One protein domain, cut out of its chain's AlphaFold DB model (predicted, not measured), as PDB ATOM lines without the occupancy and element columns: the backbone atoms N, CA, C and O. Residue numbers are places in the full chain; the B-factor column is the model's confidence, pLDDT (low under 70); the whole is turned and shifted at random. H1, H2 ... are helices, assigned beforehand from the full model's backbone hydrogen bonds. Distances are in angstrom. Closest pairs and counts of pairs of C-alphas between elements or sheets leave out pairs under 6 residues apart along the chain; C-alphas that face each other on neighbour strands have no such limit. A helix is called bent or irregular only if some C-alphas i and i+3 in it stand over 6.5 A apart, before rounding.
ATOM      1  N   ALA A  40       6.746 -53.534 -38.546       53.81
ATOM      2  CA  ALA A  40       7.651 -52.428 -38.852       53.81
ATOM      3  C   ALA A  40       6.988 -51.061 -38.633       53.81
ATOM      4  O   ALA A  40       7.643 -50.164 -38.103       53.81
ATOM      5  N   GLU A  41       5.704 -50.917 -38.971       54.72
ATOM      6  CA  GLU A  41       4.924 -49.697 -38.733       54.72
ATOM      7  C   GLU A  41       4.745 -49.436 -37.232       54.72
ATOM      8  O   GLU A  41       5.126 -48.367 -36.760       54.72
ATOM      9  N   VAL A  42       4.334 -50.430 -36.437       54.81
ATOM     10  CA  VAL A  42       4.213 -50.289 -34.969       54.81
ATOM     11  C   VAL A  42       5.565 -49.981 -34.306       54.81
ATOM     12  O   VAL A  42       5.648 -49.141 -33.406       54.81
ATOM     13  N   PHE A  43       6.659 -50.606 -34.763       58.62
ATOM     14  CA  PHE A  43       8.007 -50.294 -34.264       58.62
ATOM     15  C   PHE A  43       8.462 -48.880 -34.655       58.62
ATOM     16  O   PHE A  43       9.224 -48.246 -33.919       58.62
ATOM     17  N   SER A  44       7.998 -48.369 -35.799       74.44
ATOM     18  CA  SER A  44       8.273 -47.002 -36.235       74.44
ATOM     19  C   SER A  44       7.490 -45.973 -35.416       74.44
ATOM     20  O   SER A  44       8.106 -45.028 -34.930       74.44
ATOM     21  N   LEU A  45       6.205 -46.217 -35.135       75.62
ATOM     22  CA  LEU A  45       5.350 -45.314 -34.356       75.62
ATOM     23  C   LEU A  45       5.829 -45.179 -32.910       75.62
ATOM     24  O   LEU A  45       5.988 -44.067 -32.421       75.62
ATOM     25  N   ALA A  46       6.199 -46.281 -32.251       79.38
ATOM     26  CA  ALA A  46       6.784 -46.217 -30.909       79.38
ATOM     27  C   ALA A  46       8.095 -45.405 -30.880       79.38
ATOM     28  O   ALA A  46       8.415 -44.738 -29.892       79.38
ATOM     29  N   LYS A  47       8.885 -45.445 -31.959       78.25
ATOM     30  CA  LYS A  47      10.106 -44.642 -32.080       78.25
ATOM     31  C   LYS A  47       9.791 -43.162 -32.315       78.25
ATOM     32  O   LYS A  47      10.476 -42.326 -31.725       78.25
ATOM     33  N   VAL A  48       8.798 -42.851 -33.148       80.44
ATOM     34  CA  VAL A  48       8.334 -41.474 -33.394       80.44
ATOM     35  C   VAL A  48       7.737 -40.881 -32.116       80.44
ATOM     36  O   VAL A  48       8.080 -39.760 -31.761       80.44
ATOM     37  N   LEU A  49       6.984 -41.667 -31.341       86.19
ATOM     38  CA  LEU A  49       6.427 -41.245 -30.053       86.19
ATOM     39  C   LEU A  49       7.528 -40.864 -29.060       86.19
ATOM     40  O   LEU A  49       7.525 -39.765 -28.517       86.19
ATOM     41  N   ASN A  50       8.543 -41.721 -28.905       89.31
ATOM     42  CA  ASN A  50       9.710 -41.395 -28.082       89.31
ATOM     43  C   ASN A  50      10.424 -40.125 -28.567       89.31
ATOM     44  O   ASN A  50      10.991 -39.388 -27.762       89.31
ATOM     45  N   LEU A  51      10.457 -39.878 -29.878       90.06
ATOM     46  CA  LEU A  51      11.055 -38.668 -30.428       90.06
ATOM     47  C   LEU A  51      10.218 -37.425 -30.081       90.06
ATOM     48  O   LEU A  51      10.797 -36.449 -29.610       90.06
ATOM     49  N   GLY A  52       8.890 -37.495 -30.212       91.50
ATOM     50  CA  GLY A  52       7.960 -36.454 -29.758       91.50
ATOM     51  C   GLY A  52       8.154 -36.113 -28.280       91.50
ATOM     52  O   GLY A  52       8.420 -34.961 -27.945       91.50
ATOM     53  N   THR A  53       8.185 -37.121 -27.405       94.50
ATOM     54  CA  THR A  53       8.415 -36.935 -25.960       94.50
ATOM     55  C   THR A  53       9.792 -36.322 -25.656       94.50
ATOM     56  O   THR A  53       9.934 -35.487 -24.758       94.50
ATOM     57  N   ASN A  54      10.835 -36.691 -26.407       94.88
ATOM     58  CA  ASN A  54      12.164 -36.083 -26.259       94.88
ATOM     59  C   ASN A  54      12.169 -34.602 -26.661       94.88
ATOM     60  O   ASN A  54      12.852 -33.798 -26.023       94.88
ATOM     61  N   TYR A  55      11.423 -34.233 -27.701       95.69
ATOM     62  CA  TYR A  55      11.256 -32.834 -28.082       95.69
ATOM     63  C   TYR A  55      10.442 -32.062 -27.040       95.69
ATOM     64  O   TYR A  55      10.872 -30.986 -26.629       95.69
ATOM     65  N   LEU A  56       9.362 -32.651 -26.516       95.06
ATOM     66  CA  LEU A  56       8.538 -32.063 -25.456       95.06
ATOM     67  C   LEU A  56       9.364 -31.759 -24.193       95.06
ATOM     68  O   LEU A  56       9.335 -30.644 -23.683       95.06
ATOM     69  N   THR A  57      10.184 -32.712 -23.740       96.25
ATOM     70  CA  THR A  57      11.089 -32.536 -22.580       96.25
ATOM     71  C   THR A  57      12.264 -31.599 -22.845       96.25
ATOM     72  O   THR A  57      12.803 -30.990 -21.922       96.25
ATOM     73  N   SER A  58      12.671 -31.454 -24.107       96.19
ATOM     74  CA  SER A  58      13.669 -30.461 -24.519       96.19
ATOM     75  C   SER A  58      13.058 -29.073 -24.754       96.19
ATOM     76  O   SER A  58      13.792 -28.151 -25.110       96.19
ATOM     77  N   LEU A  59      11.743 -28.927 -24.535       96.88
ATOM     78  CA  LEU A  59      10.934 -27.727 -24.781       96.88
ATOM     79  C   LEU A  59      10.966 -27.256 -26.247       96.88
ATOM     80  O   LEU A  59      10.734 -26.087 -26.550       96.88
ATOM     81  N   ASP A  60      11.267 -28.174 -27.164       97.12
ATOM     82  CA  ASP A  60      11.275 -27.958 -28.607       97.12
ATOM     83  C   ASP A  60       9.894 -28.315 -29.169       97.12
ATOM     84  O   ASP A  60       9.678 -29.354 -29.797       97.12
ATOM     85  N   TYR A  61       8.919 -27.472 -28.834       95.69
ATOM     86  CA  TYR A  61       7.508 -27.760 -29.074       95.69
ATOM     87  C   TYR A  61       7.156 -27.846 -30.560       95.69
ATOM     88  O   TYR A  61       6.325 -28.671 -30.921       95.69
ATOM     89  N   ASP A  62       7.812 -27.070 -31.427       93.81
ATOM     90  CA  ASP A  62       7.555 -27.118 -32.871       93.81
ATOM     91  C   ASP A  62       7.896 -28.503 -33.440       93.81
ATOM     92  O   ASP A  62       7.091 -29.107 -34.150       93.81
ATOM     93  N   ASN A  63       9.049 -29.069 -33.064       91.88
ATOM     94  CA  ASN A  63       9.408 -30.420 -33.488       91.88
ATOM     95  C   ASN A  63       8.536 -31.495 -32.825       91.88
ATOM     96  O   ASN A  63       8.218 -32.491 -33.479       91.88
ATOM     97  N   ALA A  64       8.121 -31.301 -31.568       96.12
ATOM     98  CA  ALA A  64       7.186 -32.202 -30.893       96.12
ATOM     99  C   ALA A  64       5.842 -32.272 -31.638       96.12
ATOM    100  O   ALA A  64       5.389 -33.367 -31.969       96.12
ATOM    101  N   ILE A  65       5.264 -31.115 -31.985       95.94
ATOM    102  CA  ILE A  65       4.017 -30.986 -32.758       95.94
ATOM    103  C   ILE A  65       4.111 -31.775 -34.067       95.94
ATOM    104  O   ILE A  65       3.231 -32.584 -34.358       95.94
ATOM    105  N   LEU A  66       5.205 -31.612 -34.822       91.00
ATOM    106  CA  LEU A  66       5.400 -32.337 -36.082       91.00
ATOM    107  C   LEU A  66       5.391 -33.862 -35.888       91.00
ATOM    108  O   LEU A  66       4.819 -34.565 -36.715       91.00
ATOM    109  N   GLN A  67       6.010 -34.377 -34.816       92.50
ATOM    110  CA  GLN A  67       6.023 -35.822 -34.554       92.50
ATOM    111  C   GLN A  67       4.642 -36.344 -34.158       92.50
ATOM    112  O   GLN A  67       4.243 -37.413 -34.608       92.50
ATOM    113  N   TYR A  68       3.914 -35.613 -33.316       95.75
ATOM    114  CA  TYR A  68       2.603 -36.063 -32.859       95.75
ATOM    115  C   TYR A  68       1.548 -35.999 -33.965       95.75
ATOM    116  O   TYR A  68       0.762 -36.933 -34.086       95.75
ATOM    117  N   ILE A  69       1.581 -34.978 -34.830       92.81
ATOM    118  CA  ILE A  69       0.722 -34.927 -36.024       92.81
ATOM    119  C   ILE A  69       1.002 -36.123 -36.942       92.81
ATOM    120  O   ILE A  69       0.059 -36.778 -37.376       92.81
ATOM    121  N   ASP A  70       2.275 -36.448 -37.200       88.31
ATOM    122  CA  ASP A  70       2.657 -37.611 -38.019       88.31
ATOM    123  C   ASP A  70       2.099 -38.919 -37.432       88.31
ATOM    124  O   ASP A  70       1.493 -39.719 -38.145       88.31
ATOM    125  N   ILE A  71       2.206 -39.108 -36.110       90.62
ATOM    126  CA  ILE A  71       1.633 -40.282 -35.436       90.62
ATOM    127  C   ILE A  71       0.118 -40.328 -35.608       90.62
ATOM    128  O   ILE A  71      -0.393 -41.378 -35.975       90.62
ATOM    129  N   ILE A  72      -0.595 -39.224 -35.376       92.38
ATOM    130  CA  ILE A  72      -2.060 -39.191 -35.464       92.38
ATOM    131  C   ILE A  72      -2.537 -39.442 -36.905       92.38
ATOM    132  O   ILE A  72      -3.541 -40.118 -37.112       92.38
ATOM    133  N   GLN A  73      -1.807 -38.971 -37.923       88.00
ATOM    134  CA  GLN A  73      -2.132 -39.262 -39.327       88.00
ATOM    135  C   GLN A  73      -2.029 -40.755 -39.663       88.00
ATOM    136  O   GLN A  73      -2.782 -41.260 -40.497       88.00
ATOM    137  N   HIS A  74      -1.088 -41.457 -39.033       87.31
ATOM    138  CA  HIS A  74      -0.857 -42.884 -39.248       87.31
ATOM    139  C   HIS A  74      -1.695 -43.783 -38.325       87.31
ATOM    140  O   HIS A  74      -2.126 -44.858 -38.739       87.31
ATOM    141  N   ASP A  75      -1.938 -43.340 -37.095       89.44
ATOM    142  CA  ASP A  75      -2.761 -43.980 -36.073       89.44
ATOM    143  C   ASP A  75      -3.674 -42.923 -35.423       89.44
ATOM    144  O   ASP A  75      -3.337 -42.353 -34.378       89.44
ATOM    145  N   PRO A  76      -4.863 -42.676 -36.010       90.62
ATOM    146  CA  PRO A  76      -5.806 -41.674 -35.511       90.62
ATOM    147  C   PRO A  76      -6.353 -41.958 -34.112       90.62
ATOM    148  O   PRO A  76      -7.050 -41.114 -33.560       90.62
ATOM    149  N   THR A  77      -6.058 -43.130 -33.537       92.19
ATOM    150  CA  THR A  77      -6.517 -43.562 -32.210       92.19
ATOM    151  C   THR A  77      -5.412 -43.531 -31.147       92.19
ATOM    152  O   THR A  77      -5.606 -44.012 -30.026       92.19
ATOM    153  N   ASN A  78      -4.252 -42.953 -31.475       93.06
ATOM    154  CA  ASN A  78      -3.089 -42.902 -30.596       93.06
ATOM    155  C   ASN A  78      -3.230 -41.845 -29.486       93.06
ATOM    156  O   ASN A  78      -2.924 -40.671 -29.690       93.06
ATOM    157  N   LYS A  79      -3.675 -42.254 -28.294       94.94
ATOM    158  CA  LYS A  79      -3.946 -41.349 -27.157       94.94
ATOM    159  C   LYS A  79      -2.722 -40.548 -26.723       94.94
ATOM    160  O   LYS A  79      -2.842 -39.366 -26.416       94.94
ATOM    161  N   GLU A  80      -1.554 -41.180 -26.714       95.75
ATOM    162  CA  GLU A  80      -0.296 -40.550 -26.326       95.75
ATOM    163  C   GLU A  80       0.094 -39.427 -27.294       95.75
ATOM    164  O   GLU A  80       0.660 -38.420 -26.877       95.75
ATOM    165  N   ALA A  81      -0.246 -39.556 -28.579       95.88
ATOM    166  CA  ALA A  81      -0.006 -38.493 -29.539       95.88
ATOM    167  C   ALA A  81      -0.961 -37.304 -29.364       95.88
ATOM    168  O   ALA A  81      -0.505 -36.166 -29.451       95.88
ATOM    169  N   TYR A  82      -2.241 -37.533 -29.045       98.06
ATOM    170  CA  TYR A  82      -3.161 -36.438 -28.690       98.06
ATOM    171  C   TYR A  82      -2.699 -35.702 -27.428       98.06
ATOM    172  O   TYR A  82      -2.646 -34.473 -27.424       98.06
ATOM    173  N   ALA A  83      -2.303 -36.440 -26.387       98.25
ATOM    174  CA  ALA A  83      -1.784 -35.867 -25.147       98.25
ATOM    175  C   ALA A  83      -0.532 -35.006 -25.383       98.25
ATOM    176  O   ALA A  83      -0.472 -33.850 -24.951       98.25
ATOM    177  N   GLY A  84       0.433 -35.536 -26.136       98.19
ATOM    178  CA  GLY A  84       1.679 -34.838 -26.422       98.19
ATOM    179  C   GLY A  84       1.486 -33.617 -27.317       98.19
ATOM    180  O   GLY A  84       2.111 -32.577 -27.091       98.19
ATOM    181  N   LEU A  85       0.584 -33.710 -28.300       98.38
ATOM    182  CA  LEU A  85       0.220 -32.592 -29.168       98.38
ATOM    183  C   LEU A  85      -0.466 -31.475 -28.375       98.38
ATOM    184  O   LEU A  85      -0.077 -30.312 -28.497       98.38
ATOM    185  N   TYR A  86      -1.430 -31.833 -27.521       98.56
ATOM    186  CA  TYR A  86      -2.091 -30.901 -26.610       98.56
ATOM    187  C   TYR A  86      -1.069 -30.185 -25.724       98.56
ATOM    188  O   TYR A  86      -1.040 -28.954 -25.674       98.56
ATOM    189  N   ALA A  87      -0.187 -30.942 -25.063       98.44
ATOM    190  CA  ALA A  87       0.808 -30.385 -24.156       98.44
ATOM    191  C   ALA A  87       1.774 -29.433 -24.876       98.44
ATOM    192  O   ALA A  87       2.105 -28.378 -24.332       98.44
ATOM    193  N   ALA A  88       2.190 -29.760 -26.104       98.19
ATOM    194  CA  ALA A  88       3.063 -28.908 -26.904       98.19
ATOM    195  C   ALA A  88       2.383 -27.587 -27.311       98.19
ATOM    196  O   ALA A  88       2.971 -26.519 -27.116       98.19
ATOM    197  N   TYR A  89       1.142 -27.628 -27.812       98.12
ATOM    198  CA  TYR A  89       0.387 -26.411 -28.140       98.12
ATOM    199  C   TYR A  89       0.109 -25.557 -26.900       98.12
ATOM    200  O   TYR A  89       0.378 -24.351 -26.899       98.12
ATOM    201  N   ALA A  90      -0.344 -26.181 -25.810       97.00
ATOM    202  CA  ALA A  90      -0.624 -25.490 -24.561       97.00
ATOM    203  C   ALA A  90       0.632 -24.808 -24.001       97.00
ATOM    204  O   ALA A  90       0.593 -23.638 -23.622       97.00
ATOM    205  N   ALA A  91       1.782 -25.487 -24.022       95.31
ATOM    206  CA  ALA A  91       3.045 -24.921 -23.558       95.31
ATOM    207  C   ALA A  91       3.561 -23.759 -24.432       95.31
ATOM    208  O   ALA A  91       4.270 -22.883 -23.934       95.31
ATOM    209  N   GLN A  92       3.175 -23.703 -25.713       93.94
ATOM    210  CA  GLN A  92       3.408 -22.545 -26.586       93.94
ATOM    211  C   GLN A  92       2.423 -21.387 -26.350       93.94
ATOM    212  O   GLN A  92       2.587 -20.319 -26.941       93.94
ATOM    213  N   GLY A  93       1.401 -21.572 -25.508       91.06
ATOM    214  CA  GLY A  93       0.313 -20.610 -25.320       91.06
ATOM    215  C   GLY A  93      -0.680 -20.570 -26.487       91.06
ATOM    216  O   GLY A  93      -1.463 -19.625 -26.586       91.06
ATOM    217  N   LYS A  94      -0.652 -21.577 -27.368       94.00
ATOM    218  CA  LYS A  94      -1.573 -21.754 -28.497       94.00
ATOM    219  C   LYS A  94      -2.864 -22.416 -28.008       94.00
ATOM    220  O   LYS A  94      -3.066 -23.619 -28.150       94.00
ATOM    221  N   ALA A  95      -3.677 -21.621 -27.312       90.06
ATOM    222  CA  ALA A  95      -4.863 -22.094 -26.598       90.06
ATOM    223  C   ALA A  95      -5.936 -22.667 -27.535       90.06
ATOM    224  O   ALA A  95      -6.518 -23.704 -27.233       90.06
ATOM    225  N   ASP A  96      -6.182 -22.013 -28.672       90.25
ATOM    226  CA  ASP A  96      -7.215 -22.440 -29.619       90.25
ATOM    227  C   ASP A  96      -6.860 -23.802 -30.234       90.25
ATOM    228  O   ASP A  96      -7.716 -24.673 -30.367       90.25
ATOM    229  N   GLU A  97      -5.589 -24.015 -30.569       94.31
ATOM    230  CA  GLU A  97      -5.073 -25.272 -31.103       94.31
ATOM    231  C   GLU A  97      -5.078 -26.384 -30.049       94.31
ATOM    232  O   GLU A  97      -5.523 -27.492 -30.342       94.31
ATOM    233  N   ALA A  98      -4.659 -26.096 -28.812       96.38
ATOM    234  CA  ALA A  98      -4.732 -27.061 -27.717       96.38
ATOM    235  C   ALA A  98      -6.183 -27.505 -27.451       96.38
ATOM    236  O   ALA A  98      -6.454 -28.702 -27.373       96.38
ATOM    237  N   ASN A  99      -7.129 -26.560 -27.402       92.88
ATOM    238  CA  ASN A  99      -8.546 -26.865 -27.201       92.88
ATOM    239  C   ASN A  99      -9.110 -27.736 -28.327       92.88
ATOM    240  O   ASN A  99      -9.804 -28.706 -28.041       92.88
ATOM    241  N   LYS A 100      -8.758 -27.456 -29.590       94.38
ATOM    242  CA  LYS A 100      -9.153 -28.312 -30.721       94.38
ATOM    243  C   LYS A 100      -8.652 -29.745 -30.554       94.38
ATOM    244  O   LYS A 100      -9.405 -30.673 -30.801       94.38
ATOM    245  N   VAL A 101      -7.406 -29.939 -30.117       96.81
ATOM    246  CA  VAL A 101      -6.847 -31.286 -29.888       96.81
ATOM    247  C   VAL A 101      -7.586 -32.012 -28.763       96.81
ATOM    248  O   VAL A 101      -7.828 -33.214 -28.857       96.81
ATOM    249  N   PHE A 102      -7.968 -31.289 -27.710       95.06
ATOM    250  CA  PHE A 102      -8.766 -31.844 -26.620       95.06
ATOM    251  C   PHE A 102     -10.175 -32.245 -27.088       95.06
ATOM    252  O   PHE A 102     -10.608 -33.365 -26.833       95.06
ATOM    253  N   GLU A 103     -10.860 -31.374 -27.834       93.12
ATOM    254  CA  GLU A 103     -12.173 -31.651 -28.437       93.12
ATOM    255  C   GLU A 103     -12.107 -32.854 -29.392       93.12
ATOM    256  O   GLU A 103     -12.951 -33.744 -29.328       93.12
ATOM    257  N   GLN A 104     -11.054 -32.957 -30.205       92.00
ATOM    258  CA  GLN A 104     -10.825 -34.121 -31.065       92.00
ATOM    259  C   GLN A 104     -10.648 -35.412 -30.266       92.00
ATOM    260  O   GLN A 104     -11.183 -36.449 -30.648       92.00
ATOM    261  N   ALA A 105      -9.919 -35.375 -29.149       94.88
ATOM    262  CA  ALA A 105      -9.798 -36.545 -28.286       94.88
ATOM    263  C   ALA A 105     -11.173 -36.976 -27.738       94.88
ATOM    264  O   ALA A 105     -11.462 -38.170 -27.699       94.88
ATOM    265  N   GLN A 106     -12.050 -36.024 -27.400       92.19
ATOM    266  CA  GLN A 106     -13.427 -36.308 -26.976       92.19
ATOM    267  C   GLN A 106     -14.311 -36.874 -28.102       92.19
ATOM    268  O   GLN A 106     -15.242 -37.624 -27.822       92.19
ATOM    269  N   GLU A 107     -14.039 -36.537 -29.364       92.12
ATOM    270  CA  GLU A 107     -14.744 -37.105 -30.524       92.12
ATOM    271  C   GLU A 107     -14.264 -38.522 -30.868       92.12
ATOM    272  O   GLU A 107     -15.054 -39.366 -31.295       92.12
ATOM    273  N   VAL A 108     -12.967 -38.788 -30.696       94.00
ATOM    274  CA  VAL A 108     -12.326 -40.049 -31.098       94.00
ATOM    275  C   VAL A 108     -12.428 -41.133 -30.023       94.00
ATOM    276  O   VAL A 108     -12.453 -42.322 -30.352       94.00
ATOM    277  N   PHE A 109     -12.460 -40.760 -28.741       93.06
ATOM    278  CA  PHE A 109     -12.441 -41.703 -27.623       93.06
ATOM    279  C   PHE A 109     -13.775 -41.728 -26.870       93.06
ATOM    280  O   PHE A 109     -14.355 -40.692 -26.569       93.06
ATOM    281  N   ASP A 110     -14.236 -42.937 -26.531       82.88
ATOM    282  CA  ASP A 110     -15.560 -43.172 -25.936       82.88
ATOM    283  C   ASP A 110     -15.726 -42.578 -24.521       82.88
ATOM    284  O   ASP A 110     -16.847 -42.263 -24.115       82.88
ATOM    285  N   ASP A 111     -14.637 -42.467 -23.750       86.44
ATOM    286  CA  ASP A 111     -14.638 -41.951 -22.378       86.44
ATOM    287  C   ASP A 111     -13.400 -41.082 -22.119       86.44
ATOM    288  O   ASP A 111     -12.268 -41.422 -22.467       86.44
ATOM    289  N   GLU A 112     -13.609 -39.959 -21.446       87.38
ATOM    290  CA  GLU A 112     -12.553 -39.039 -21.037       87.38
ATOM    291  C   GLU A 112     -11.612 -39.650 -19.993       87.38
ATOM    292  O   GLU A 112     -10.412 -39.360 -19.990       87.38
ATOM    293  N   ALA A 113     -12.101 -40.608 -19.199       90.62
ATOM    294  CA  ALA A 113     -11.268 -41.415 -18.312       90.62
ATOM    295  C   ALA A 113     -10.197 -42.227 -19.063       90.62
ATOM    296  O   ALA A 113      -9.179 -42.589 -18.466       90.62
ATOM    297  N   ASP A 114     -10.400 -42.499 -20.357       90.12
ATOM    298  CA  ASP A 114      -9.462 -43.282 -21.157       90.12
ATOM    299  C   ASP A 114      -8.272 -42.457 -21.659       90.12
ATOM    300  O   ASP A 114      -7.196 -43.027 -21.853       90.12
ATOM    301  N   PHE A 115      -8.433 -41.148 -21.895       94.00
ATOM    302  CA  PHE A 115      -7.378 -40.312 -22.486       94.00
ATOM    303  C   PHE A 115      -6.816 -39.248 -21.538       94.00
ATOM    304  O   PHE A 115      -5.625 -38.941 -21.625       94.00
ATOM    305  N   LEU A 116      -7.611 -38.722 -20.598       96.00
ATOM    306  CA  LEU A 116      -7.181 -37.653 -19.693       96.00
ATOM    307  C   LEU A 116      -5.895 -37.980 -18.908       96.00
ATOM    308  O   LEU A 116      -5.057 -37.084 -18.781       96.00
ATOM    309  N   PRO A 117      -5.653 -39.222 -18.427       96.25
ATOM    310  CA  PRO A 117      -4.400 -39.545 -17.747       96.25
ATOM    311  C   PRO A 117      -3.147 -39.234 -18.579       96.25
ATOM    312  O   PRO A 117      -2.178 -38.716 -18.031       96.25
ATOM    313  N   GLY A 118      -3.183 -39.463 -19.898       96.88
ATOM    314  CA  GLY A 118      -2.065 -39.133 -20.787       96.88
ATOM    315  C   GLY A 118      -1.819 -37.626 -20.879       96.88
ATOM    316  O   GLY A 118      -0.679 -37.175 -20.806       96.88
ATOM    317  N   PHE A 119      -2.891 -36.832 -20.954       98.31
ATOM    318  CA  PHE A 119      -2.805 -35.367 -20.990       98.31
ATOM    319  C   PHE A 119      -2.203 -34.814 -19.692       98.31
ATOM    320  O   PHE A 119      -1.395 -33.886 -19.724       98.31
ATOM    321  N   LEU A 120      -2.564 -35.402 -18.546       98.25
ATOM    322  CA  LEU A 120      -2.000 -35.046 -17.242       98.25
ATOM    323  C   LEU A 120      -0.524 -35.438 -17.119       98.25
ATOM    324  O   LEU A 120       0.269 -34.658 -16.585       98.25
ATOM    325  N   ASP A 121      -0.151 -36.614 -17.624       97.81
ATOM    326  CA  ASP A 121       1.235 -37.082 -17.634       97.81
ATOM    327  C   ASP A 121       2.128 -36.155 -18.474       97.81
ATOM    328  O   ASP A 121       3.192 -35.745 -18.003       97.81
ATOM    329  N   ASP A 122       1.681 -35.740 -19.661       98.31
ATOM    330  CA  ASP A 122       2.449 -34.825 -20.514       98.31
ATOM    331  C   ASP A 122       2.440 -33.377 -19.997       98.31
ATOM    332  O   ASP A 122       3.468 -32.695 -20.057       98.31
ATOM    333  N   ALA A 123       1.344 -32.907 -19.389       98.12
ATOM    334  CA  ALA A 123       1.315 -31.624 -18.681       98.12
ATOM    335  C   ALA A 123       2.348 -31.584 -17.543       98.12
ATOM    336  O   ALA A 123       3.106 -30.616 -17.400       98.12
ATOM    337  N   LYS A 124       2.428 -32.667 -16.763       98.00
ATOM    338  CA  LYS A 124       3.443 -32.843 -15.725       98.00
ATOM    339  C   LYS A 124       4.847 -32.887 -16.317       98.00
ATOM    340  O   LYS A 124       5.745 -32.235 -15.787       98.00
ATOM    341  N   LEU A 125       5.038 -33.619 -17.411       97.56
ATOM    342  CA  LEU A 125       6.329 -33.752 -18.074       97.56
ATOM    343  C   LEU A 125       6.870 -32.399 -18.553       97.56
ATOM    344  O   LEU A 125       8.039 -32.082 -18.319       97.56
ATOM    345  N   VAL A 126       6.015 -31.580 -19.172       97.44
ATOM    346  CA  VAL A 126       6.344 -30.203 -19.569       97.44
ATOM    347  C   VAL A 126       6.724 -29.367 -18.349       97.44
ATOM    348  O   VAL A 126       7.762 -28.698 -18.362       97.44
ATOM    349  N   PHE A 127       5.927 -29.425 -17.279       96.94
ATOM    350  CA  PHE A 127       6.190 -28.670 -16.055       96.94
ATOM    351  C   PHE A 127       7.543 -29.038 -15.429       96.94
ATOM    352  O   PHE A 127       8.370 -28.158 -15.181       96.94
ATOM    353  N   GLU A 128       7.806 -30.333 -15.236       96.00
ATOM    354  CA  GLU A 128       9.061 -30.847 -14.668       96.00
ATOM    355  C   GLU A 128      10.280 -30.520 -15.545       96.00
ATOM    356  O   GLU A 128      11.390 -30.349 -15.033       96.00
ATOM    357  N   SER A 129      10.070 -30.369 -16.855       95.81
ATOM    358  CA  SER A 129      11.096 -29.950 -17.818       95.81
ATOM    359  C   SER A 129      11.339 -28.432 -17.832       95.81
ATOM    360  O   SER A 129      12.259 -27.957 -18.497       95.81
ATOM    361  N   GLY A 130      10.558 -27.654 -17.072       95.56
ATOM    362  CA  GLY A 130      10.672 -26.198 -16.976       95.56
ATOM    363  C   GLY A 130       9.844 -25.423 -18.005       95.56
ATOM    364  O   GLY A 130      10.045 -24.218 -18.148       95.56
ATOM    365  N   GLY A 131       8.913 -26.085 -18.698       91.75
ATOM    366  CA  GLY A 131       8.012 -25.477 -19.680       91.75
ATOM    367  C   GLY A 131       6.876 -24.639 -19.083       91.75
ATOM    368  O   GLY A 131       6.170 -23.953 -19.815       91.75
ATOM    369  N   GLY A 132       6.724 -24.651 -17.755       93.12
ATOM    370  CA  GLY A 132       5.650 -23.956 -17.044       93.12
ATOM    371  C   GLY A 132       4.409 -24.826 -16.843       93.12
ATOM    372  O   GLY A 132       4.410 -26.019 -17.127       93.12
ATOM    373  N   ASN A 133       3.354 -24.229 -16.294       94.00
ATOM    374  CA  ASN A 133       2.121 -24.908 -15.871       94.00
ATOM    375  C   ASN A 133       0.918 -24.621 -16.787       94.00
ATOM    376  O   ASN A 133      -0.201 -25.003 -16.452       94.00
ATOM    377  N   VAL A 134       1.133 -23.968 -17.933       94.50
ATOM    378  CA  VAL A 134       0.066 -23.608 -18.880       94.50
ATOM    379  C   VAL A 134      -0.774 -24.822 -19.318       94.50
ATOM    380  O   VAL A 134      -1.997 -24.695 -19.324       94.50
ATOM    381  N   PRO A 135      -0.198 -26.019 -19.572       96.88
ATOM    382  CA  PRO A 135      -1.009 -27.206 -19.858       96.88
ATOM    383  C   PRO A 135      -2.013 -27.557 -18.749       96.88
ATOM    384  O   PRO A 135      -3.169 -27.855 -19.045       96.88
ATOM    385  N   PHE A 136      -1.615 -27.455 -17.473       96.31
ATOM    386  CA  PHE A 136      -2.529 -27.663 -16.343       96.31
ATOM    387  C   PHE A 136      -3.580 -26.559 -16.225       96.31
ATOM    388  O   PHE A 136      -4.730 -26.854 -15.904       96.31
ATOM    389  N   GLN A 137      -3.207 -25.303 -16.489       92.31
ATOM    390  CA  GLN A 137      -4.148 -24.180 -16.488       92.31
ATOM    391  C   GLN A 137      -5.260 -24.394 -17.516       92.31
ATOM    392  O   GLN A 137      -6.433 -24.306 -17.165       92.31
ATOM    393  N   MET A 138      -4.901 -24.765 -18.746       93.56
ATOM    394  CA  MET A 138      -5.874 -25.032 -19.806       93.56
ATOM    395  C   MET A 138      -6.753 -26.254 -19.488       93.56
ATOM    396  O   MET A 138      -7.973 -26.175 -19.614       93.56
ATOM    397  N   LEU A 139      -6.184 -27.346 -18.950       94.19
ATOM    398  CA  LEU A 139      -6.986 -28.503 -18.512       94.19
ATOM    399  C   LEU A 139      -7.965 -28.111 -17.397       94.19
ATOM    400  O   LEU A 139      -9.127 -28.501 -17.416       94.19
ATOM    401  N   SER A 140      -7.517 -27.300 -16.438       90.62
ATOM    402  CA  SER A 140      -8.371 -26.764 -15.375       90.62
ATOM    403  C   SER A 140      -9.536 -25.958 -15.961       90.62
ATOM    404  O   SER A 140     -10.683 -26.158 -15.558       90.62
ATOM    405  N   GLU A 141      -9.274 -25.097 -16.953       87.12
ATOM    406  CA  GLU A 141     -10.278 -24.292 -17.673       87.12
ATOM    407  C   GLU A 141     -11.393 -25.120 -18.317       87.12
ATOM    408  O   GLU A 141     -12.557 -24.719 -18.196       87.12
ATOM    409  N   HIS A 142     -11.080 -26.284 -18.894       86.62
ATOM    410  CA  HIS A 142     -12.095 -27.201 -19.425       86.62
ATOM    411  C   HIS A 142     -13.100 -27.631 -18.348       86.62
ATOM    412  O   HIS A 142     -14.315 -27.576 -18.561       86.62
ATOM    413  N   PHE A 143     -12.618 -27.978 -17.153       85.12
ATOM    414  CA  PHE A 143     -13.467 -28.526 -16.093       85.12
ATOM    415  C   PHE A 143     -14.061 -27.476 -15.144       85.12
ATOM    416  O   PHE A 143     -14.926 -27.802 -14.331       85.12
ATOM    417  N   TRP A 144     -13.707 -26.193 -15.277       77.38
ATOM    418  CA  TRP A 144     -14.324 -25.113 -14.486       77.38
ATOM    419  C   TRP A 144     -15.837 -24.973 -14.705       77.38
ATOM    420  O   TRP A 144     -16.534 -24.443 -13.836       77.38
ATOM    421  N   ASN A 145     -16.350 -25.409 -15.859       73.62
ATOM    422  CA  ASN A 145     -17.782 -25.368 -16.164       73.62
ATOM    423  C   ASN A 145     -18.532 -26.631 -15.707       73.62
ATOM    424  O   ASN A 145     -19.753 -26.573 -15.565       73.62
ATOM    425  N   ASP A 146     -17.816 -27.723 -15.420       78.81
ATOM    426  CA  ASP A 146     -18.365 -28.963 -14.867       78.81
ATOM    427  C   ASP A 146     -17.600 -29.389 -13.607       78.81
ATOM    428  O   ASP A 146     -16.932 -30.419 -13.539       78.81
ATOM    429  N   LEU A 147     -17.721 -28.564 -12.566       75.50
ATOM    430  CA  LEU A 147     -17.052 -28.787 -11.282       75.50
ATOM    431  C   LEU A 147     -17.514 -30.057 -10.558       75.50
ATOM    432  O   LEU A 147     -16.854 -30.459  -9.609       75.50
ATOM    433  N   ASN A 148     -18.617 -30.690 -10.968       76.31
ATOM    434  CA  ASN A 148     -19.049 -31.968 -10.397       76.31
ATOM    435  C   ASN A 148     -18.331 -33.165 -11.034       76.31
ATOM    436  O   ASN A 148     -18.434 -34.277 -10.512       76.31
ATOM    437  N   SER A 149     -17.620 -32.951 -12.144       82.00
ATOM    438  CA  SER A 149     -16.874 -33.996 -12.827       82.00
ATOM    439  C   SER A 149     -15.754 -34.551 -11.948       82.00
ATOM    440  O   SER A 149     -15.050 -33.811 -11.255       82.00
ATOM    441  N   VAL A 150     -15.555 -35.871 -12.013       84.75
ATOM    442  CA  VAL A 150     -14.392 -36.537 -11.407       84.75
ATOM    443  C   VAL A 150     -13.081 -36.011 -12.004       84.75
ATOM    444  O   VAL A 150     -12.078 -35.920 -11.304       84.75
ATOM    445  N   PHE A 151     -13.112 -35.535 -13.248       89.88
ATOM    446  CA  PHE A 151     -11.943 -35.028 -13.957       89.88
ATOM    447  C   PHE A 151     -11.449 -33.679 -13.418       89.88
ATOM    448  O   PHE A 151     -10.243 -33.444 -13.377       89.88
ATOM    449  N   ALA A 152     -12.344 -32.827 -12.894       88.44
ATOM    450  CA  ALA A 152     -11.945 -31.602 -12.189       88.44
ATOM    451  C   ALA A 152     -11.049 -31.925 -10.982       88.44
ATOM    452  O   ALA A 152     -10.088 -31.208 -10.685       88.44
ATOM    453  N   LYS A 153     -11.351 -33.036 -10.301       93.56
ATOM    454  CA  LYS A 153     -10.545 -33.542  -9.197       93.56
ATOM    455  C   LYS A 153      -9.205 -34.089  -9.686       93.56
ATOM    456  O   LYS A 153      -8.177 -33.698  -9.139       93.56
ATOM    457  N   ASP A 154      -9.209 -34.929 -10.718       95.31
ATOM    458  CA  ASP A 154      -7.987 -35.544 -11.250       95.31
ATOM    459  C   ASP A 154      -6.982 -34.490 -11.746       95.31
ATOM    460  O   ASP A 154      -5.796 -34.555 -11.410       95.31
ATOM    461  N   VAL A 155      -7.456 -33.454 -12.453       95.75
ATOM    462  CA  VAL A 155      -6.624 -32.319 -12.890       95.75
ATOM    463  C   VAL A 155      -6.031 -31.570 -11.698       95.75
ATOM    464  O   VAL A 155      -4.826 -31.309 -11.666       95.75
ATOM    465  N   GLY A 156      -6.854 -31.231 -10.702       95.12
ATOM    466  CA  GLY A 156      -6.397 -30.503  -9.520       95.12
ATOM    467  C   GLY A 156      -5.376 -31.289  -8.692       95.12
ATOM    468  O   GLY A 156      -4.368 -30.731  -8.260       95.12
ATOM    469  N   GLU A 157      -5.595 -32.592  -8.498       96.44
ATOM    470  CA  GLU A 157      -4.676 -33.464  -7.756       96.44
ATOM    471  C   GLU A 157      -3.353 -33.677  -8.502       96.44
ATOM    472  O   GLU A 157      -2.285 -33.585  -7.887       96.44
ATOM    473  N   ALA A 158      -3.397 -33.896  -9.819       97.38
ATOM    474  CA  ALA A 158      -2.198 -34.015 -10.646       97.38
ATOM    475  C   ALA A 158      -1.374 -32.719 -10.640       97.38
ATOM    476  O   ALA A 158      -0.147 -32.763 -10.504       97.38
ATOM    477  N   TRP A 159      -2.039 -31.563 -10.707       97.38
ATOM    478  CA  TRP A 159      -1.363 -30.273 -10.662       97.38
ATOM    479  C   TRP A 159      -0.746 -29.999  -9.283       97.38
ATOM    480  O   TRP A 159       0.423 -29.627  -9.224       97.38
ATOM    481  N   ILE A 160      -1.431 -30.275  -8.163       97.25
ATOM    482  CA  ILE A 160      -0.815 -30.182  -6.819       97.25
ATOM    483  C   ILE A 160       0.396 -31.110  -6.696       97.25
ATOM    484  O   ILE A 160       1.393 -30.749  -6.073       97.25
ATOM    485  N   ALA A 161       0.330 -32.315  -7.269       96.94
ATOM    486  CA  ALA A 161       1.447 -33.249  -7.224       96.94
ATOM    487  C   ALA A 161       2.684 -32.727  -7.978       96.94
ATOM    488  O   ALA A 161       3.807 -33.007  -7.554       96.94
ATOM    489  N   ALA A 162       2.486 -31.981  -9.069       95.69
ATOM    490  CA  ALA A 162       3.559 -31.360  -9.841       95.69
ATOM    491  C   ALA A 162       4.060 -30.047  -9.205       95.69
ATOM    492  O   ALA A 162       5.266 -29.847  -9.066       95.69
ATOM    493  N   ASP A 163       3.141 -29.177  -8.783       94.94
ATOM    494  CA  ASP A 163       3.405 -27.817  -8.305       94.94
ATOM    495  C   ASP A 163       2.668 -27.526  -6.978       94.94
ATOM    496  O   ASP A 163       1.702 -26.760  -6.935       94.94
ATOM    497  N   PRO A 164       3.103 -28.129  -5.856       94.31
ATOM    498  CA  PRO A 164       2.359 -28.099  -4.593       94.31
ATOM    499  C   PRO A 164       2.254 -26.711  -3.949       94.31
ATOM    500  O   PRO A 164       1.400 -26.499  -3.097       94.31
ATOM    501  N   GLN A 165       3.121 -25.767  -4.323       90.06
ATOM    502  CA  GLN A 165       3.087 -24.390  -3.812       90.06
ATOM    503  C   GLN A 165       2.176 -23.468  -4.635       90.06
ATOM    504  O   GLN A 165       2.015 -22.294  -4.295       90.06
ATOM    505  N   ASN A 166       1.585 -23.973  -5.716       85.81
ATOM    506  CA  ASN A 166       0.674 -23.213  -6.548       85.81
ATOM    507  C   ASN A 166      -0.721 -23.191  -5.938       85.81
ATOM    508  O   ASN A 166      -1.272 -24.241  -5.632       85.81
ATOM    509  N   ALA A 167      -1.305 -22.004  -5.780       86.62
ATOM    510  CA  ALA A 167      -2.628 -21.849  -5.185       86.62
ATOM    511  C   ALA A 167      -3.776 -22.207  -6.148       86.62
ATOM    512  O   ALA A 167      -4.861 -22.570  -5.688       86.62
ATOM    513  N   ASP A 168      -3.555 -22.129  -7.461       84.88
ATOM    514  CA  ASP A 168      -4.587 -22.322  -8.483       84.88
ATOM    515  C   ASP A 168      -5.271 -23.704  -8.417       84.88
ATOM    516  O   ASP A 168      -6.508 -23.750  -8.393       84.88
ATOM    517  N   PRO A 169      -4.552 -24.842  -8.311       91.25
ATOM    518  CA  PRO A 169      -5.217 -26.141  -8.246       91.25
ATOM    519  C   PRO A 169      -5.987 -26.366  -6.936       91.25
ATOM    520  O   PRO A 169      -6.998 -27.070  -6.931       91.25
ATOM    521  N   TYR A 170      -5.598 -25.713  -5.836       89.12
ATOM    522  CA  TYR A 170      -6.399 -25.710  -4.608       89.12
ATOM    523  C   TYR A 170      -7.711 -24.945  -4.785       89.12
ATOM    524  O   TYR A 170      -8.724 -25.336  -4.211       89.12
ATOM    525  N   ALA A 171      -7.723 -23.876  -5.585       85.12
ATOM    526  CA  ALA A 171      -8.958 -23.165  -5.898       85.12
ATOM    527  C   ALA A 171      -9.917 -24.040  -6.723       85.12
ATOM    528  O   ALA A 171     -11.110 -24.078  -6.415       85.12
ATOM    529  N   LEU A 172      -9.399 -24.783  -7.712       86.19
ATOM    530  CA  LEU A 172     -10.185 -25.741  -8.498       86.19
ATOM    531  C   LEU A 172     -10.787 -26.834  -7.603       86.19
ATOM    532  O   LEU A 172     -12.003 -27.025  -7.593       86.19
ATOM    533  N   LEU A 173      -9.959 -27.510  -6.799       90.31
ATOM    534  CA  LEU A 173     -10.425 -28.569  -5.898       90.31
ATOM    535  C   LEU A 173     -11.377 -28.044  -4.822       90.31
ATOM    536  O   LEU A 173     -12.348 -28.710  -4.474       90.31
ATOM    537  N   GLY A 174     -11.136 -26.837  -4.309       87.19
ATOM    538  CA  GLY A 174     -12.029 -26.190  -3.353       87.19
ATOM    539  C   GLY A 174     -13.409 -25.943  -3.959       87.19
ATOM    540  O   GLY A 174     -14.419 -26.210  -3.311       87.19
ATOM    541  N   ALA A 175     -13.459 -25.494  -5.218       81.12
ATOM    542  CA  ALA A 175     -14.705 -25.308  -5.952       81.12
ATOM    543  C   ALA A 175     -15.411 -26.645  -6.248       81.12
ATOM    544  O   ALA A 175     -16.627 -26.724  -6.081       81.12
ATOM    545  N   HIS A 176     -14.662 -27.691  -6.613       85.56
ATOM    546  CA  HIS A 176     -15.173 -29.053  -6.802       85.56
ATOM    547  C   HIS A 176     -15.817 -29.606  -5.523       85.56
ATOM    548  O   HIS A 176     -17.001 -29.941  -5.516       85.56
ATOM    549  N   TYR A 177     -15.085 -29.636  -4.404       84.19
ATOM    550  CA  TYR A 177     -15.622 -30.156  -3.143       84.19
ATOM    551  C   TYR A 177     -16.804 -29.327  -2.629       84.19
ATOM    552  O   TYR A 177     -17.766 -29.892  -2.113       84.19
ATOM    553  N   ALA A 178     -16.783 -28.004  -2.818       79.94
ATOM    554  CA  ALA A 178     -17.918 -27.150  -2.479       79.94
ATOM    555  C   ALA A 178     -19.159 -27.447  -3.337       79.94
ATOM    556  O   ALA A 178     -20.270 -27.441  -2.811       79.94
ATOM    557  N   ALA A 179     -18.993 -27.728  -4.634       77.00
ATOM    558  CA  ALA A 179     -20.103 -28.109  -5.509       77.00
ATOM    559  C   ALA A 179     -20.747 -29.446  -5.090       77.00
ATOM    560  O   ALA A 179     -21.955 -29.625  -5.255       77.00
ATOM    561  N   LEU A 180     -19.958 -30.339  -4.484       81.56
ATOM    562  CA  LEU A 180     -20.397 -31.631  -3.954       81.56
ATOM    563  C   LEU A 180     -20.890 -31.599  -2.494       81.56
ATOM    564  O   LEU A 180     -21.303 -32.642  -1.990       81.56
ATOM    565  N   ASP A 181     -20.853 -30.443  -1.819       79.81
ATOM    566  CA  ASP A 181     -21.117 -30.315  -0.371       79.81
ATOM    567  C   ASP A 181     -20.186 -31.208   0.493       79.81
ATOM    568  O   ASP A 181     -20.555 -31.692   1.564       79.81
ATOM    569  N   ASP A 182     -18.956 -31.458   0.022       80.12
ATOM    570  CA  ASP A 182     -17.956 -32.289   0.706       80.12
ATOM    571  C   ASP A 182     -17.095 -31.456   1.669       80.12
ATOM    572  O   ASP A 182     -15.940 -31.111   1.396       80.12
ATOM    573  N   GLU A 183     -17.657 -31.143   2.839       81.50
ATOM    574  CA  GLU A 183     -16.962 -30.392   3.896       81.50
ATOM    575  C   GLU A 183     -15.658 -31.073   4.358       81.50
ATOM    576  O   GLU A 183     -14.677 -30.397   4.675       81.50
ATOM    577  N   ILE A 184     -15.615 -32.412   4.362       85.75
ATOM    578  CA  ILE A 184     -14.432 -33.183   4.777       85.75
ATOM    579  C   ILE A 184     -13.325 -33.065   3.722       85.75
ATOM    580  O   ILE A 184     -12.146 -32.955   4.073       85.75
ATOM    581  N   GLY A 185     -13.691 -33.106   2.439       85.19
ATOM    582  CA  GLY A 185     -12.791 -32.856   1.315       85.19
ATOM    583  C   GLY A 185     -12.161 -31.468   1.397       85.19
ATOM    584  O   GLY A 185     -10.936 -31.352   1.332       85.19
ATOM    585  N   ILE A 186     -12.973 -30.436   1.660       84.12
ATOM    586  CA  ILE A 186     -12.501 -29.056   1.859       84.12
ATOM    587  C   ILE A 186     -11.521 -28.967   3.036       84.12
ATOM    588  O   ILE A 186     -10.441 -28.396   2.890       84.12
ATOM    589  N   GLU A 187     -11.851 -29.547   4.195       80.56
ATOM    590  CA  GLU A 187     -10.978 -29.493   5.377       80.56
ATOM    591  C   GLU A 187      -9.607 -30.130   5.099       80.56
ATOM    592  O   GLU A 187      -8.563 -29.550   5.409       80.56
ATOM    593  N   LYS A 188      -9.592 -31.305   4.459       91.88
ATOM    594  CA  LYS A 188      -8.348 -31.990   4.078       91.88
ATOM    595  C   LYS A 188      -7.548 -31.205   3.048       91.88
ATOM    596  O   LYS A 188      -6.322 -31.173   3.138       91.88
ATOM    597  N   LEU A 189      -8.224 -30.591   2.078       92.12
ATOM    598  CA  LEU A 189      -7.585 -29.775   1.053       92.12
ATOM    599  C   LEU A 189      -6.874 -28.568   1.676       92.12
ATOM    600  O   LEU A 189      -5.723 -28.304   1.340       92.12
ATOM    601  N   LEU A 190      -7.521 -27.882   2.622       86.38
ATOM    602  CA  LEU A 190      -6.926 -26.750   3.335       86.38
ATOM    603  C   LEU A 190      -5.718 -27.178   4.180       86.38
ATOM    604  O   LEU A 190      -4.675 -26.534   4.120       86.38
ATOM    605  N   GLN A 191      -5.802 -28.307   4.892       87.81
ATOM    606  CA  GLN A 191      -4.654 -28.859   5.630       87.81
ATOM    607  C   GLN A 191      -3.485 -29.229   4.698       87.81
ATOM    608  O   GLN A 191      -2.314 -29.034   5.041       87.81
ATOM    609  N   ASN A 192      -3.788 -29.772   3.515       92.75
ATOM    610  CA  ASN A 192      -2.788 -30.078   2.495       92.75
ATOM    611  C   ASN A 192      -2.113 -28.797   1.976       92.75
ATOM    612  O   ASN A 192      -0.886 -28.744   1.928       92.75
ATOM    613  N   ALA A 193      -2.897 -27.762   1.669       90.38
ATOM    614  CA  ALA A 193      -2.398 -26.460   1.238       90.38
ATOM    615  C   ALA A 193      -1.430 -25.853   2.258       90.38
ATOM    616  O   ALA A 193      -0.300 -25.509   1.912       90.38
ATOM    617  N   GLU A 194      -1.827 -25.825   3.534       86.75
ATOM    618  CA  GLU A 194      -0.975 -25.343   4.625       86.75
ATOM    619  C   GLU A 194       0.335 -26.135   4.716       86.75
ATOM    620  O   GLU A 194       1.413 -25.554   4.852       86.75
ATOM    621  N   THR A 195       0.257 -27.465   4.594       92.69
ATOM    622  CA  THR A 195       1.434 -28.348   4.616       92.69
ATOM    623  C   THR A 195       2.389 -28.051   3.459       92.69
ATOM    624  O   THR A 195       3.606 -28.088   3.641       92.69
ATOM    625  N   ASN A 196       1.844 -27.721   2.290       92.38
ATOM    626  CA  ASN A 196       2.611 -27.392   1.097       92.38
ATOM    627  C   ASN A 196       3.055 -25.920   1.038       92.38
ATOM    628  O   ASN A 196       3.725 -25.524   0.087       92.38
ATOM    629  N   GLY A 197       2.757 -25.121   2.068       86.81
ATOM    630  CA  GLY A 197       3.176 -23.721   2.163       86.81
ATOM    631  C   GLY A 197       2.258 -22.734   1.440       86.81
ATOM    632  O   GLY A 197       2.623 -21.568   1.289       86.81
ATOM    633  N   VAL A 198       1.071 -23.173   1.022       84.44
ATOM    634  CA  VAL A 198       0.013 -22.316   0.484       84.44
ATOM    635  C   VAL A 198      -0.834 -21.812   1.653       84.44
ATOM    636  O   VAL A 198      -1.669 -22.529   2.201       84.44
ATOM    637  N   ASP A 199      -0.586 -20.571   2.071       72.12
ATOM    638  CA  ASP A 199      -1.237 -19.989   3.247       72.12
ATOM    639  C   ASP A 199      -2.552 -19.267   2.904       72.12
ATOM    640  O   ASP A 199      -2.576 -18.084   2.539       72.12
ATOM    641  N   PHE A 200      -3.668 -19.974   3.084       68.38
ATOM    642  CA  PHE A 200      -5.013 -19.403   2.982       68.38
ATOM    643  C   PHE A 200      -5.471 -18.658   4.246       68.38
ATOM    644  O   PHE A 200      -6.472 -17.941   4.187       68.38
ATOM    645  N   ASN A 201      -4.737 -18.732   5.367       59.16
ATOM    646  CA  ASN A 201      -5.088 -18.031   6.617       59.16
ATOM    647  C   ASN A 201      -4.933 -16.507   6.511       59.16
ATOM    648  O   ASN A 201      -5.315 -15.751   7.407       59.16
TER     649      ASN A 201
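This is residues 40 to 201 of the 340 residues of an uncharacterized protein of Faecalibacterium prausnitzii (UniProt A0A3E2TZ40). Picture a long zigzag of nine helices stacked one after another, the chain going back and forth along a row with H1 and H2 at one end and H9 at the other; H3 and H5 sit in the inner part, with H4 packed on H3. The 162 printed residues have nine named helices, H1 to H9 in chain order, and no named strand: the class is all helix. H1 to H8 make an up-and-down bundle, each helix running against the one before it. The whole is compact by its radius of gyration of the C-alphas, 16.5 A, yet elongated in outline, spanning 55 by 32 by 26 A.

Find C-alpha 40 at (7.651, -52.428, -38.852); from there H1, residues 40 to 57, runs 25.9 A. Next come H2, residues 61 to 74, 20.1 A; H3, residues 79 to 91, 18.2 A; and H4, residues 95 to 108, 20.0 A. At C-alpha 112, (-12.553, -39.039, -21.037), H5 begins, residues 112 to 128, 24.0 A long; it is irregular, with C-alphas 114 and 117 7.2 A apart. Then read H6, residues 134 to 143, 14.7 A; H7, residues 150 to 162, 18.7 A; H8, residues 168 to 179, 16.8 A; and H9, residues 183 to 195, 18.5 A, ending at C-alpha 195, (1.434, -28.348, 4.616).

Start at the hub, H3, which touches five helices. It forms helical hairpins with H2, closest C-alphas Tyr 68 and Ala 81 at 4.9 A, and with H4, closest C-alphas Tyr 86 and Ala 98 at 4.8 A. Look next at H5: it touches H3 at a steep tilt of 45 degrees, the same way, with the C-alphas of Ala 83 and Phe 119 closest at 4.3 A. H1 and H2 form a hairpin at a shallow tilt of 23 degrees, opposite ways, closest at the C-alphas of Gly 52 and Ala 64, 4.5 A. H6 and H7 are a hairpin, closest C-alphas Phe 143 and Ala 152 at 5.2 A; H7 and H8 are another, Gly 156 and Pro 169 at 4.7 A. H9 touches H8, the C-alphas of Tyr 177 and Gly 185 closest at 5.9 A, and is apart from H7. In H1, H2, H3, H4, H7, H8 and H9 every O i to N i+4 pair is within hydrogen-bond range; H5 has 10 of 13 and H6 5 of 6.

The C-alphas farthest apart, of Ala 40 and Asn 201, are 58.4 A apart. The printed part has no cut and no long link. The mean pLDDT of the printed part is 89.7; look for values under 70 at residues 40 to 43 and 200 to 201.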